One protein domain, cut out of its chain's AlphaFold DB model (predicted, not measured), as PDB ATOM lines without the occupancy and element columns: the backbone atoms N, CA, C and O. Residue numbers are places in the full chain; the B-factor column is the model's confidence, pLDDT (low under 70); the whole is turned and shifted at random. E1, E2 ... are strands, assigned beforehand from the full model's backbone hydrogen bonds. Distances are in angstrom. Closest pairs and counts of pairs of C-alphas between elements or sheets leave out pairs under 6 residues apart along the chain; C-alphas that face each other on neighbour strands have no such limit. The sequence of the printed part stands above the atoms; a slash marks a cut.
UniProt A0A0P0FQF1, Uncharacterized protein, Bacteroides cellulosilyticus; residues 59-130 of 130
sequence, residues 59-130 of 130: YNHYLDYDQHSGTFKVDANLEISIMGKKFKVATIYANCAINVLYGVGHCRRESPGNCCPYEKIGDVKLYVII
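AT A GLANCE: This is residues 59 to 130 of the 130 residues of an uncharacterized protein of Bacteroides cellulosilyticus (UniProt A0A0P0FQF1). A long, twisted ribbon of two antiparallel strands, E1 and E4, makes the length of the domain, and a third strand, E5, runs beside part of E4. The small hairpin E2 and E3 covers one end of this sheet, near the end of E1, in a loose sandwich that is only partly face to face, while at the far end E4 folds back on itself near residue 113. The printed part has 72 residues, with five named strands in the order E1, E2, E3, E4, E5 and no named helix. The two sheets, E1 - E4 - E5 and E2 - E3, are both antiparallel, and the class is all strand. The whole is loose, with a radius of gyration of the C-alphas of 14.7 A, and its outline is a rod of 47 by 19 by 15 A.

HOW THE PARTS SIT: E1, residues 59 to 73, is an edge strand of the larger sheet and bends by 62 degrees at residue 70. Its antiparallel neighbour is E4, residues 97 to 116, an inner strand, with 175 degrees between their directions. N 72 and O 98 are within hydrogen-bond range at 2.9 A, as are N 64 and O 106 at 3.0 A. E4 bends by 148 degrees at residue 113, and beyond that bend N 116 is still within hydrogen-bond range of O 61, at 3.2 A. E5, residues 124 to 129, is the other edge strand. It forms a hairpin with E4, antiparallel at 138 degrees, with N 103 and O 125 at 2.8 A and N 127 and O 101 at 2.9 A. The other sheet is the hairpin of E2, residues 79 to 82, and E3, residues 85 to 88, antiparallel at 149 degrees. Here N 80 and O 87 are 2.9 A apart, and so are N 85 and O 82, both within hydrogen-bond range. The two sheets form a sandwich, two sheets face to face, with 9.4 A centre to centre between the parts that face each other and their best planes 33 degrees apart. The closest C-alphas of E1 and E2 are those of Phe 72 and Ile 80, at 6.3 A. The closest C-alphas of E3 and E5 are those of Lys 85 and Val 124, at 7.3 A. E2 and E4 are near each other, with 6 pairs of C-alphas within 10 A, while E3 is apart from both E1 and E4.

IN THESE COORDINATES: E1 begins at C-alpha 59, at (191.660, 220.755, 224.177), and measures 37.9 A from first to last C-alpha. After a tight link of 5 residues comes E2, 9.8 A long, and after a tight link of 2 residues E3, 10.3 A long. A short link of 8 residues leads to C-alpha 97, at (192.951, 190.278, 249.876), where E4 begins; with 20 residues it is the longest strand by residues, and it measures 34.2 A. A short link of 7 residues precedes E5, which is 14.4 A long and ends at C-alpha 129, at (186.479, 198.889, 249.678).

THE WHOLE: The two C-alphas farthest apart are those of Asn 95 and Gly 113, at 46.8 A, and the first and last printed C-alphas, those of Tyr 59 and Ile 130, are 36.3 A apart. The printed part has no cut, and it ends at the chain's last residue. No link is long. The model's mean pLDDT over the printed part is 90.4, and no printed residue is under 70.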
ATOM      1  N   TYR A  59     192.762 219.868 224.548       88.88
ATOM      2  CA  TYR A  59     191.660 220.755 224.177       88.88
ATOM      3  C   TYR A  59     190.400 219.973 223.777       88.88
ATOM      4  O   TYR A  59     190.482 218.868 223.235       88.88
ATOM      5  N   ASN A  60     189.228 220.564 224.022       91.00
ATOM      6  CA  ASN A  60     187.901 219.992 223.779       91.00
ATOM      7  C   ASN A  60     187.625 218.673 224.510       91.00
ATOM      8  O   ASN A  60     186.811 217.874 224.052       91.00
ATOM      9  N   HIS A  61     188.278 218.437 225.644       92.62
ATOM     10  CA  HIS A  61     188.079 217.235 226.446       92.62
ATOM     11  C   HIS A  61     187.919 217.591 227.919       92.62
ATOM     12  O   HIS A  61     188.373 218.642 228.376       92.62
ATOM     13  N   TYR A  62     187.296 216.693 228.681       91.88
ATOM     14  CA  TYR A  62     187.257 216.782 230.139       91.88
ATOM     15  C   TYR A  62     187.909 215.571 230.798       91.88
ATOM     16  O   TYR A  62     187.974 214.485 230.217       91.88
ATOM     17  N   LEU A  63     188.397 215.784 232.023       93.81
ATOM     18  CA  LEU A  63     188.959 214.724 232.846       93.81
ATOM     19  C   LEU A  63     187.831 213.886 233.425       93.81
ATOM     20  O   LEU A  63     187.038 214.372 234.233       93.81
ATOM     21  N   ASP A  64     187.822 212.620 233.053       93.50
ATOM     22  CA  ASP A  64     186.894 211.631 233.567       93.50
ATOM     23  C   ASP A  64     187.654 210.422 234.116       93.50
ATOM     24  O   ASP A  64     188.857 210.289 233.887       93.50
ATOM     25  N   TYR A  65     186.973 209.593 234.903       94.56
ATOM     26  CA  TYR A  65     187.561 208.427 235.549       94.56
ATOM     27  C   TYR A  65     186.770 207.172 235.184       94.56
ATOM     28  O   TYR A  65     185.675 206.946 235.706       94.56
ATOM     29  N   ASP A  66     187.364 206.332 234.339       92.56
ATOM     30  CA  ASP A  66     186.831 205.009 234.028       92.56
ATOM     31  C   ASP A  66     186.867 204.156 235.297       92.56
ATOM     32  O   ASP A  66     187.904 204.043 235.958       92.56
ATOM     33  N   GLN A  67     185.720 203.581 235.667       94.62
ATOM     34  CA  GLN A  67     185.608 202.755 236.866       94.62
ATOM     35  C   GLN A  67     186.087 201.330 236.604       94.62
ATOM     36  O   GLN A  67     185.705 200.684 235.628       94.62
ATOM     37  N   HIS A  68     186.864 200.817 237.547       94.12
ATOM     38  CA  HIS A  68     187.414 199.475 237.549       94.12
ATOM     39  C   HIS A  68     187.235 198.841 238.922       94.12
ATOM     40  O   HIS A  68     187.247 199.522 239.950       94.12
ATOM     41  N   SER A  69     187.118 197.517 238.944       94.38
ATOM     42  CA  SER A  69     187.168 196.732 240.168       94.38
ATOM     43  C   SER A  69     188.309 195.725 240.109       94.38
ATOM     44  O   SER A  69     188.670 195.227 239.042       94.38
ATOM     45  N   GLY A  70     188.903 195.437 241.261       93.44
ATOM     46  CA  GLY A  70     189.981 194.462 241.353       93.44
ATOM     47  C   GLY A  70     190.204 193.975 242.774       93.44
ATOM     48  O   GLY A  70     189.787 194.618 243.738       93.44
ATOM     49  N   THR A  71     190.878 192.834 242.885       94.62
ATOM     50  CA  THR A  71     191.294 192.263 244.164       94.62
ATOM     51  C   THR A  71     192.754 192.610 244.426       94.62
ATOM     52  O   THR A  71     193.625 192.290 243.616       94.62
ATOM     53  N   PHE A  72     193.039 193.231 245.568       94.19
ATOM     54  CA  PHE A  72     194.381 193.681 245.938       94.19
ATOM     55  C   PHE A  72     194.794 193.105 247.286       94.19
ATOM     56  O   PHE A  72     193.987 193.017 248.211       94.19
ATOM     57  N   LYS A  73     196.069 192.728 247.406       93.56
ATOM     58  CA  LYS A  73     196.644 192.289 248.678       93.56
ATOM     59  C   LYS A  73     197.056 193.506 249.503       93.56
ATOM     60  O   LYS A  73     197.802 194.350 249.012       93.56
ATOM     61  N   VAL A  74     196.597 193.557 250.748       93.94
ATOM     62  CA  VAL A  74     196.984 194.579 251.723       93.94
ATOM     63  C   VAL A  74     198.368 194.247 252.268       93.94
ATOM     64  O   VAL A  74     198.616 193.123 252.716       93.94
ATOM     65  N   ASP A  75     199.279 195.210 252.219       92.94
ATOM     66  CA  ASP A  75     200.636 195.047 252.729       92.94
ATOM     67  C   ASP A  75     200.715 195.187 254.265       92.94
ATOM     68  O   ASP A  75     199.714 195.360 254.965       92.94
ATOM     69  N   ALA A  76     201.928 195.078 254.811       91.19
ATOM     70  CA  ALA A  76     202.165 195.190 256.250       91.19
ATOM     71  C   ALA A  76     201.889 196.598 256.818       91.19
ATOM     72  O   ALA A  76     201.675 196.733 258.021       91.19
ATOM     73  N   ASN A  77     201.868 197.630 255.970       92.31
ATOM     74  CA  ASN A  77     201.600 199.020 256.344       92.31
ATOM     75  C   ASN A  77     200.114 199.389 256.220       92.31
ATOM     76  O   ASN A  77     199.753 200.551 256.425       92.31
ATOM     77  N   LEU A  78     199.256 198.407 255.923       91.00
ATOM     78  CA  LEU A  78     197.839 198.603 255.622       91.00
ATOM     79  C   LEU A  78     197.635 199.442 254.355       91.00
ATOM     80  O   LEU A  78     196.750 200.299 254.295       91.00
ATOM     81  N   GLU A  79     198.473 199.212 253.346       93.88
ATOM     82  CA  GLU A  79     198.393 199.866 252.047       93.88
ATOM     83  C   GLU A  79     198.115 198.852 250.932       93.88
ATOM     84  O   GLU A  79     198.518 197.690 250.985       93.88
ATOM     85  N   ILE A  80     197.440 199.318 249.887       94.06
ATOM     86  CA  ILE A  80     197.339 198.627 248.600       94.06
ATOM     87  C   ILE A  80     198.062 199.439 247.531       94.06
ATOM     88  O   ILE A  80     198.074 200.669 247.586       94.06
ATOM     89  N   SER A  81     198.642 198.762 246.541       93.94
ATOM     90  CA  SER A  81     199.233 199.416 245.372       93.94
ATOM     91  C   SER A  81     198.364 199.190 244.141       93.94
ATOM     92  O   SER A  81     198.142 198.052 243.733       93.94
ATOM     93  N   ILE A  82     197.886 200.282 243.549       93.44
ATOM     94  CA  ILE A  82     197.113 200.287 242.306       93.44
ATOM     95  C   ILE A  82     197.899 201.125 241.298       93.44
ATOM     96  O   ILE A  82     198.152 202.304 241.537       93.44
ATOM     97  N   MET A  83     198.329 200.505 240.194       89.06
ATOM     98  CA  MET A  83     199.131 201.149 239.135       89.06
ATOM     99  C   MET A  83     200.354 201.926 239.668       89.06
ATOM    100  O   MET A  83     200.662 203.022 239.213       89.06
ATOM    101  N   GLY A  84     201.041 201.378 240.676       88.31
ATOM    102  CA  GLY A  84     202.220 201.997 241.294       88.31
ATOM    103  C   GLY A  84     201.915 203.062 242.355       88.31
ATOM    104  O   GLY A  84     202.815 203.442 243.104       88.31
ATOM    105  N   LYS A  85     200.656 203.494 242.502       90.75
ATOM    106  CA  LYS A  85     200.221 204.428 243.548       90.75
ATOM    107  C   LYS A  85     199.753 203.661 244.781       90.75
ATOM    108  O   LYS A  85     199.043 202.664 244.662       90.75
ATOM    109  N   LYS A  86     200.175 204.103 245.966       93.19
ATOM    110  CA  LYS A  86     199.817 203.466 247.239       93.19
ATOM    111  C   LYS A  86     198.629 204.159 247.892       93.19
ATOM    112  O   LYS A  86     198.570 205.387 247.917       93.19
ATOM    113  N   PHE A  87     197.715 203.370 248.445       92.69
ATOM    114  CA  PHE A  87     196.528 203.850 249.144       92.69
ATOM    115  C   PHE A  87     196.415 203.172 250.498       92.69
ATOM    116  O   PHE A  87     196.433 201.946 250.578       92.69
ATOM    117  N   LYS A  88     196.257 203.970 251.554       91.25
ATOM    118  CA  LYS A  88     196.042 203.456 252.903       91.25
ATOM    119  C   LYS A  88     194.605 202.968 253.055       91.25
ATOM    120  O   LYS A  88     193.666 203.721 252.802       91.25
ATOM    121  N   VAL A  89     194.443 201.729 253.498       88.12
ATOM    122  CA  VAL A  89     193.151 201.087 253.741       88.12
ATOM    123  C   VAL A  89     192.998 200.852 255.242       88.12
ATOM    124  O   VAL A  89     193.572 199.940 255.829       88.12
ATOM    125  N   ALA A  90     192.279 201.758 255.904       72.81
ATOM    126  CA  ALA A  90     192.022 201.647 257.336       72.81
ATOM    127  C   ALA A  90     191.100 200.455 257.637       72.81
ATOM    128  O   ALA A  90     190.357 199.998 256.771       72.81
ATOM    129  N   THR A  91     191.100 199.986 258.888       76.50
ATOM    130  CA  THR A  91     190.148 198.984 259.421       76.50
ATOM    131  C   THR A  91     190.208 197.572 258.822       76.50
ATOM    132  O   THR A  91     189.339 196.756 259.107       76.50
ATOM    133  N   ILE A  92     191.257 197.251 258.060       80.75
ATOM    134  CA  ILE A  92     191.474 195.931 257.455       80.75
ATOM    135  C   ILE A  92     192.810 195.342 257.925       80.75
ATOM    136  O   ILE A  92     193.758 196.075 258.191       80.75
ATOM    137  N   TYR A  93     192.884 194.014 258.060       82.06
ATOM    138  CA  TYR A  93     194.095 193.315 258.494       82.06
ATOM    139  C   TYR A  93     195.152 193.231 257.383       82.06
ATOM    140  O   TYR A  93     194.832 193.038 256.210       82.06
ATOM    141  N   ALA A  94     196.429 193.309 257.757       86.31
ATOM    142  CA  ALA A  94     197.533 193.078 256.828       86.31
ATOM    143  C   ALA A  94     197.480 191.665 256.216       86.31
ATOM    144  O   ALA A  94     196.984 190.721 256.834       86.31
ATOM    145  N   ASN A  95     198.049 191.509 255.018       86.88
ATOM    146  CA  ASN A  95     198.132 190.257 254.256       86.88
ATOM    147  C   ASN A  95     196.796 189.635 253.819       86.88
ATOM    148  O   ASN A  95     196.812 188.528 253.276       86.88
ATOM    149  N   CYS A  96     195.667 190.322 253.988       89.50
ATOM    150  CA  CYS A  96     194.410 189.892 253.383       89.50
ATOM    151  C   CYS A  96     194.271 190.414 251.944       89.50
ATOM    152  O   CYS A  96     194.991 191.319 251.515       89.50
ATOM    153  N   ALA A  97     193.351 189.812 251.194       91.62
ATOM    154  CA  ALA A  97     192.951 190.278 249.876       91.62
ATOM    155  C   ALA A  97     191.596 190.984 249.990       91.62
ATOM    156  O   ALA A  97     190.675 190.435 250.593       91.62
ATOM    157  N   ILE A  98     191.485 192.177 249.413       92.00
ATOM    158  CA  ILE A  98     190.267 192.992 249.430       92.00
ATOM    159  C   ILE A  98     189.819 193.316 248.018       92.00
ATOM    160  O   ILE A  98     190.655 193.474 247.127       92.00
ATOM    161  N   ASN A  99     188.510 193.452 247.826       93.50
ATOM    162  CA  ASN A  99     187.966 193.945 246.574       93.50
ATOM    163  C   ASN A  99     187.824 195.458 246.649       93.50
ATOM    164  O   ASN A  99     187.423 196.024 247.663       93.50
ATOM    165  N   VAL A 100     188.197 196.129 245.571       93.75
ATOM    166  CA  VAL A 100     188.289 197.582 245.544       93.75
ATOM    167  C   VAL A 100     187.680 198.101 244.261       93.75
ATOM    168  O   VAL A 100     187.990 197.590 243.185       93.75
ATOM    169  N   LEU A 101     186.862 199.145 244.381       94.94
ATOM    170  CA  LEU A 101     186.412 199.970 243.268       94.94
ATOM    171  C   LEU A 101     187.309 201.210 243.175       94.94
ATOM    172  O   LEU A 101     187.453 201.962 244.146       94.94
ATOM    173  N   TYR A 102     187.903 201.433 242.008       95.06
ATOM    174  CA  TYR A 102     188.803 202.551 241.740       95.06
ATOM    175  C   TYR A 102     188.558 203.140 240.348       95.06
ATOM    176  O   TYR A 102     187.940 202.512 239.496       95.06
ATOM    177  N   GLY A 103     189.018 204.369 240.130       95.31
ATOM    178  CA  GLY A 103     188.895 205.094 238.871       95.31
ATOM    179  C   GLY A 103     190.256 205.431 238.289       95.31
ATOM    180  O   GLY A 103     191.160 205.789 239.049       95.31
ATOM    181  N   VAL A 104     190.391 205.357 236.966       95.06
ATOM    182  CA  VAL A 104     191.608 205.758 236.240       95.06
ATOM    183  C   VAL A 104     191.305 206.964 235.355       95.06
ATOM    184  O   VAL A 104     190.420 206.913 234.506       95.06
ATOM    185  N   GLY A 105     192.043 208.052 235.571       93.62
ATOM    186  CA  GLY A 105     191.852 209.324 234.886       93.62
ATOM    187  C   GLY A 105     192.166 209.248 233.392       93.62
ATOM    188  O   GLY A 105     193.220 208.750 232.994       93.62
ATOM    189  N   HIS A 106     191.286 209.791 232.554       92.12
ATOM    190  CA  HIS A 106     191.489 209.906 231.113       92.12
ATOM    191  C   HIS A 106     190.848 211.172 230.537       92.12
ATOM    192  O   HIS A 106     189.867 211.700 231.055       92.12
ATOM    193  N   CYS A 107     191.356 211.598 229.382       91.94
ATOM    194  CA  CYS A 107     190.872 212.756 228.631       91.94
ATOM    195  C   CYS A 107     190.191 212.353 227.313       91.94
ATOM    196  O   CYS A 107     190.408 212.995 226.299       91.94
ATOM    197  N   ARG A 108     189.443 211.241 227.277       86.88
ATOM    198  CA  ARG A 108     188.835 210.708 226.035       86.88
ATOM    199  C   ARG A 108     187.437 211.231 225.727       86.88
ATOM    200  O   ARG A 108     186.953 211.032 224.621       86.88
ATOM    201  N   ARG A 109     186.756 211.833 226.705       87.31
ATOM    202  CA  ARG A 109     185.393 212.318 226.503       87.31
ATOM    203  C   ARG A 109     185.410 213.757 226.014       87.31
ATOM    204  O   ARG A 109     185.988 214.631 226.664       87.31
ATOM    205  N   GLU A 110     184.757 213.973 224.880       90.06
ATOM    206  CA  GLU A 110     184.643 215.286 224.256       90.06
ATOM    207  C   GLU A 110     183.845 216.250 225.144       90.06
ATOM    208  O   GLU A 110     182.807 215.912 225.716       90.06
ATOM    209  N   SER A 111     184.348 217.473 225.261       87.88
ATOM    210  CA  SER A 111     183.688 218.595 225.911       87.88
ATOM    211  C   SER A 111     184.175 219.898 225.272       87.88
ATOM    212  O   SER A 111     185.260 220.380 225.607       87.88
ATOM    213  N   PRO A 112     183.412 220.453 224.316       88.50
ATOM    214  CA  PRO A 112     183.813 221.642 223.574       88.50
ATOM    215  C   PRO A 112     184.148 222.825 224.489       88.50
ATOM    216  O   PRO A 112     183.381 223.154 225.393       88.50
ATOM    217  N   GLY A 113     185.289 223.471 224.245       86.00
ATOM    218  CA  GLY A 113     185.762 224.634 225.003       86.00
ATOM    219  C   GLY A 113     186.432 224.313 226.341       86.00
ATOM    220  O   GLY A 113     186.931 225.230 226.987       86.00
ATOM    221  N   ASN A 114     186.484 223.041 226.748       89.25
ATOM    222  CA  ASN A 114     187.168 222.620 227.966       89.25
ATOM    223  C   ASN A 114     188.575 222.087 227.695       89.25
ATOM    224  O   ASN A 114     188.915 221.659 226.591       89.25
ATOM    225  N   CYS A 115     189.382 222.117 228.749       90.38
ATOM    226  CA  CYS A 115     190.758 221.655 228.755       90.38
ATOM    227  C   CYS A 115     190.921 220.544 229.775       90.38
ATOM    228  O   CYS A 115     190.688 220.748 230.970       90.38
ATOM    229  N   CYS A 116     191.323 219.369 229.303       91.88
ATOM    230  CA  CYS A 116     191.619 218.253 230.178       91.88
ATOM    231  C   CYS A 116     193.095 218.284 230.593       91.88
ATOM    232  O   CYS A 116     193.963 218.254 229.714       91.88
ATOM    233  N   PRO A 117     193.398 218.301 231.901       91.56
ATOM    234  CA  PRO A 117     194.766 218.358 232.390       91.56
ATOM    235  C   PRO A 117     195.529 217.075 232.057       91.56
ATOM    236  O   PRO A 117     195.214 216.002 232.580       91.56
ATOM    237  N   TYR A 118     196.563 217.185 231.222       85.69
ATOM    238  CA  TYR A 118     197.329 216.018 230.762       85.69
ATOM    239  C   TYR A 118     198.051 215.296 231.902       85.69
ATOM    240  O   TYR A 118     198.090 214.070 231.943       85.69
ATOM    241  N   GLU A 119     198.535 216.045 232.894       88.69
ATOM    242  CA  GLU A 119     199.184 215.498 234.094       88.69
ATOM    243  C   GLU A 119     198.282 214.578 234.940       88.69
ATOM    244  O   GLU A 119     198.777 213.850 235.799       88.69
ATOM    245  N   LYS A 120     196.958 214.617 234.730       89.31
ATOM    246  CA  LYS A 120     195.988 213.774 235.446       89.31
ATOM    247  C   LYS A 120     195.628 212.499 234.691       89.31
ATOM    248  O   LYS A 120     194.895 211.670 235.231       89.31
ATOM    249  N   ILE A 121     196.112 212.322 233.463       88.56
ATOM    250  CA  ILE A 121     195.909 211.079 232.718       88.56
ATOM    251  C   ILE A 121     196.645 209.951 233.448       88.56
ATOM    252  O   ILE A 121     197.820 210.069 233.785       88.56
ATOM    253  N   GLY A 122     195.938 208.855 233.714       88.12
ATOM    254  CA  GLY A 122     196.442 207.736 234.506       88.12
ATOM    255  C   GLY A 122     196.406 207.964 236.020       88.12
ATOM    256  O   GLY A 122     196.810 207.065 236.757       88.12
ATOM    257  N   ASP A 123     195.914 209.114 236.507       92.88
ATOM    258  CA  ASP A 123     195.719 209.306 237.946       92.88
ATOM    259  C   ASP A 123     194.700 208.295 238.475       92.88
ATOM    260  O   ASP A 123     193.668 208.038 237.855       92.88
ATOM    261  N   VAL A 124     194.986 207.733 239.644       94.19
ATOM    262  CA  VAL A 124     194.138 206.722 240.271       94.19
ATOM    263  C   VAL A 124     193.413 207.329 241.464       94.19
ATOM    264  O   VAL A 124     194.039 207.926 242.354       94.19
ATOM    265  N   LYS A 125     192.094 207.122 241.500       93.38
ATOM    266  CA  LYS A 125     191.216 207.467 242.622       93.38
ATOM    267  C   LYS A 125     190.595 206.217 243.224       93.38
ATOM    268  O   LYS A 125     190.012 205.408 242.516       93.38
ATOM    269  N   LEU A 126     190.698 206.086 244.540       91.88
ATOM    270  CA  LEU A 126     190.036 205.035 245.303       91.88
ATOM    271  C   LEU A 126     188.604 205.471 245.636       91.88
ATOM    272  O   LEU A 126     188.423 206.586 246.127       91.88
ATOM    273  N   TYR A 127     187.608 204.612 245.399       90.38
ATOM    274  CA  TYR A 127     186.208 204.916 245.715       90.38
ATOM    275  C   TYR A 127     185.695 204.134 246.919       90.38
ATOM    276  O   TYR A 127     185.243 204.733 247.890       90.38
ATOM    277  N   VAL A 128     185.734 202.802 246.846       84.69
ATOM    278  CA  VAL A 128     185.094 201.919 247.832       84.69
ATOM    279  C   VAL A 128     185.939 200.671 248.040       84.69
ATOM    280  O   VAL A 128     186.545 200.154 247.100       84.69
ATOM    281  N   ILE A 129     185.943 200.189 249.280       84.38
ATOM    282  CA  ILE A 129     186.479 198.889 249.678       84.38
ATOM    283  C   ILE A 129     185.282 197.977 249.965       84.38
ATOM    284  O   ILE A 129     184.366 198.396 250.675       84.38
ATOM    285  N   ILE A 130     185.281 196.782 249.376       76.12
ATOM    286  CA  ILE A 130     184.187 195.801 249.405       76.12
ATOM    287  C   ILE A 130     184.650 194.547 250.141       76.12
ATOM    288  O   ILE A 130     185.751 194.042 249.808       76.12
TER     289      ILE A 130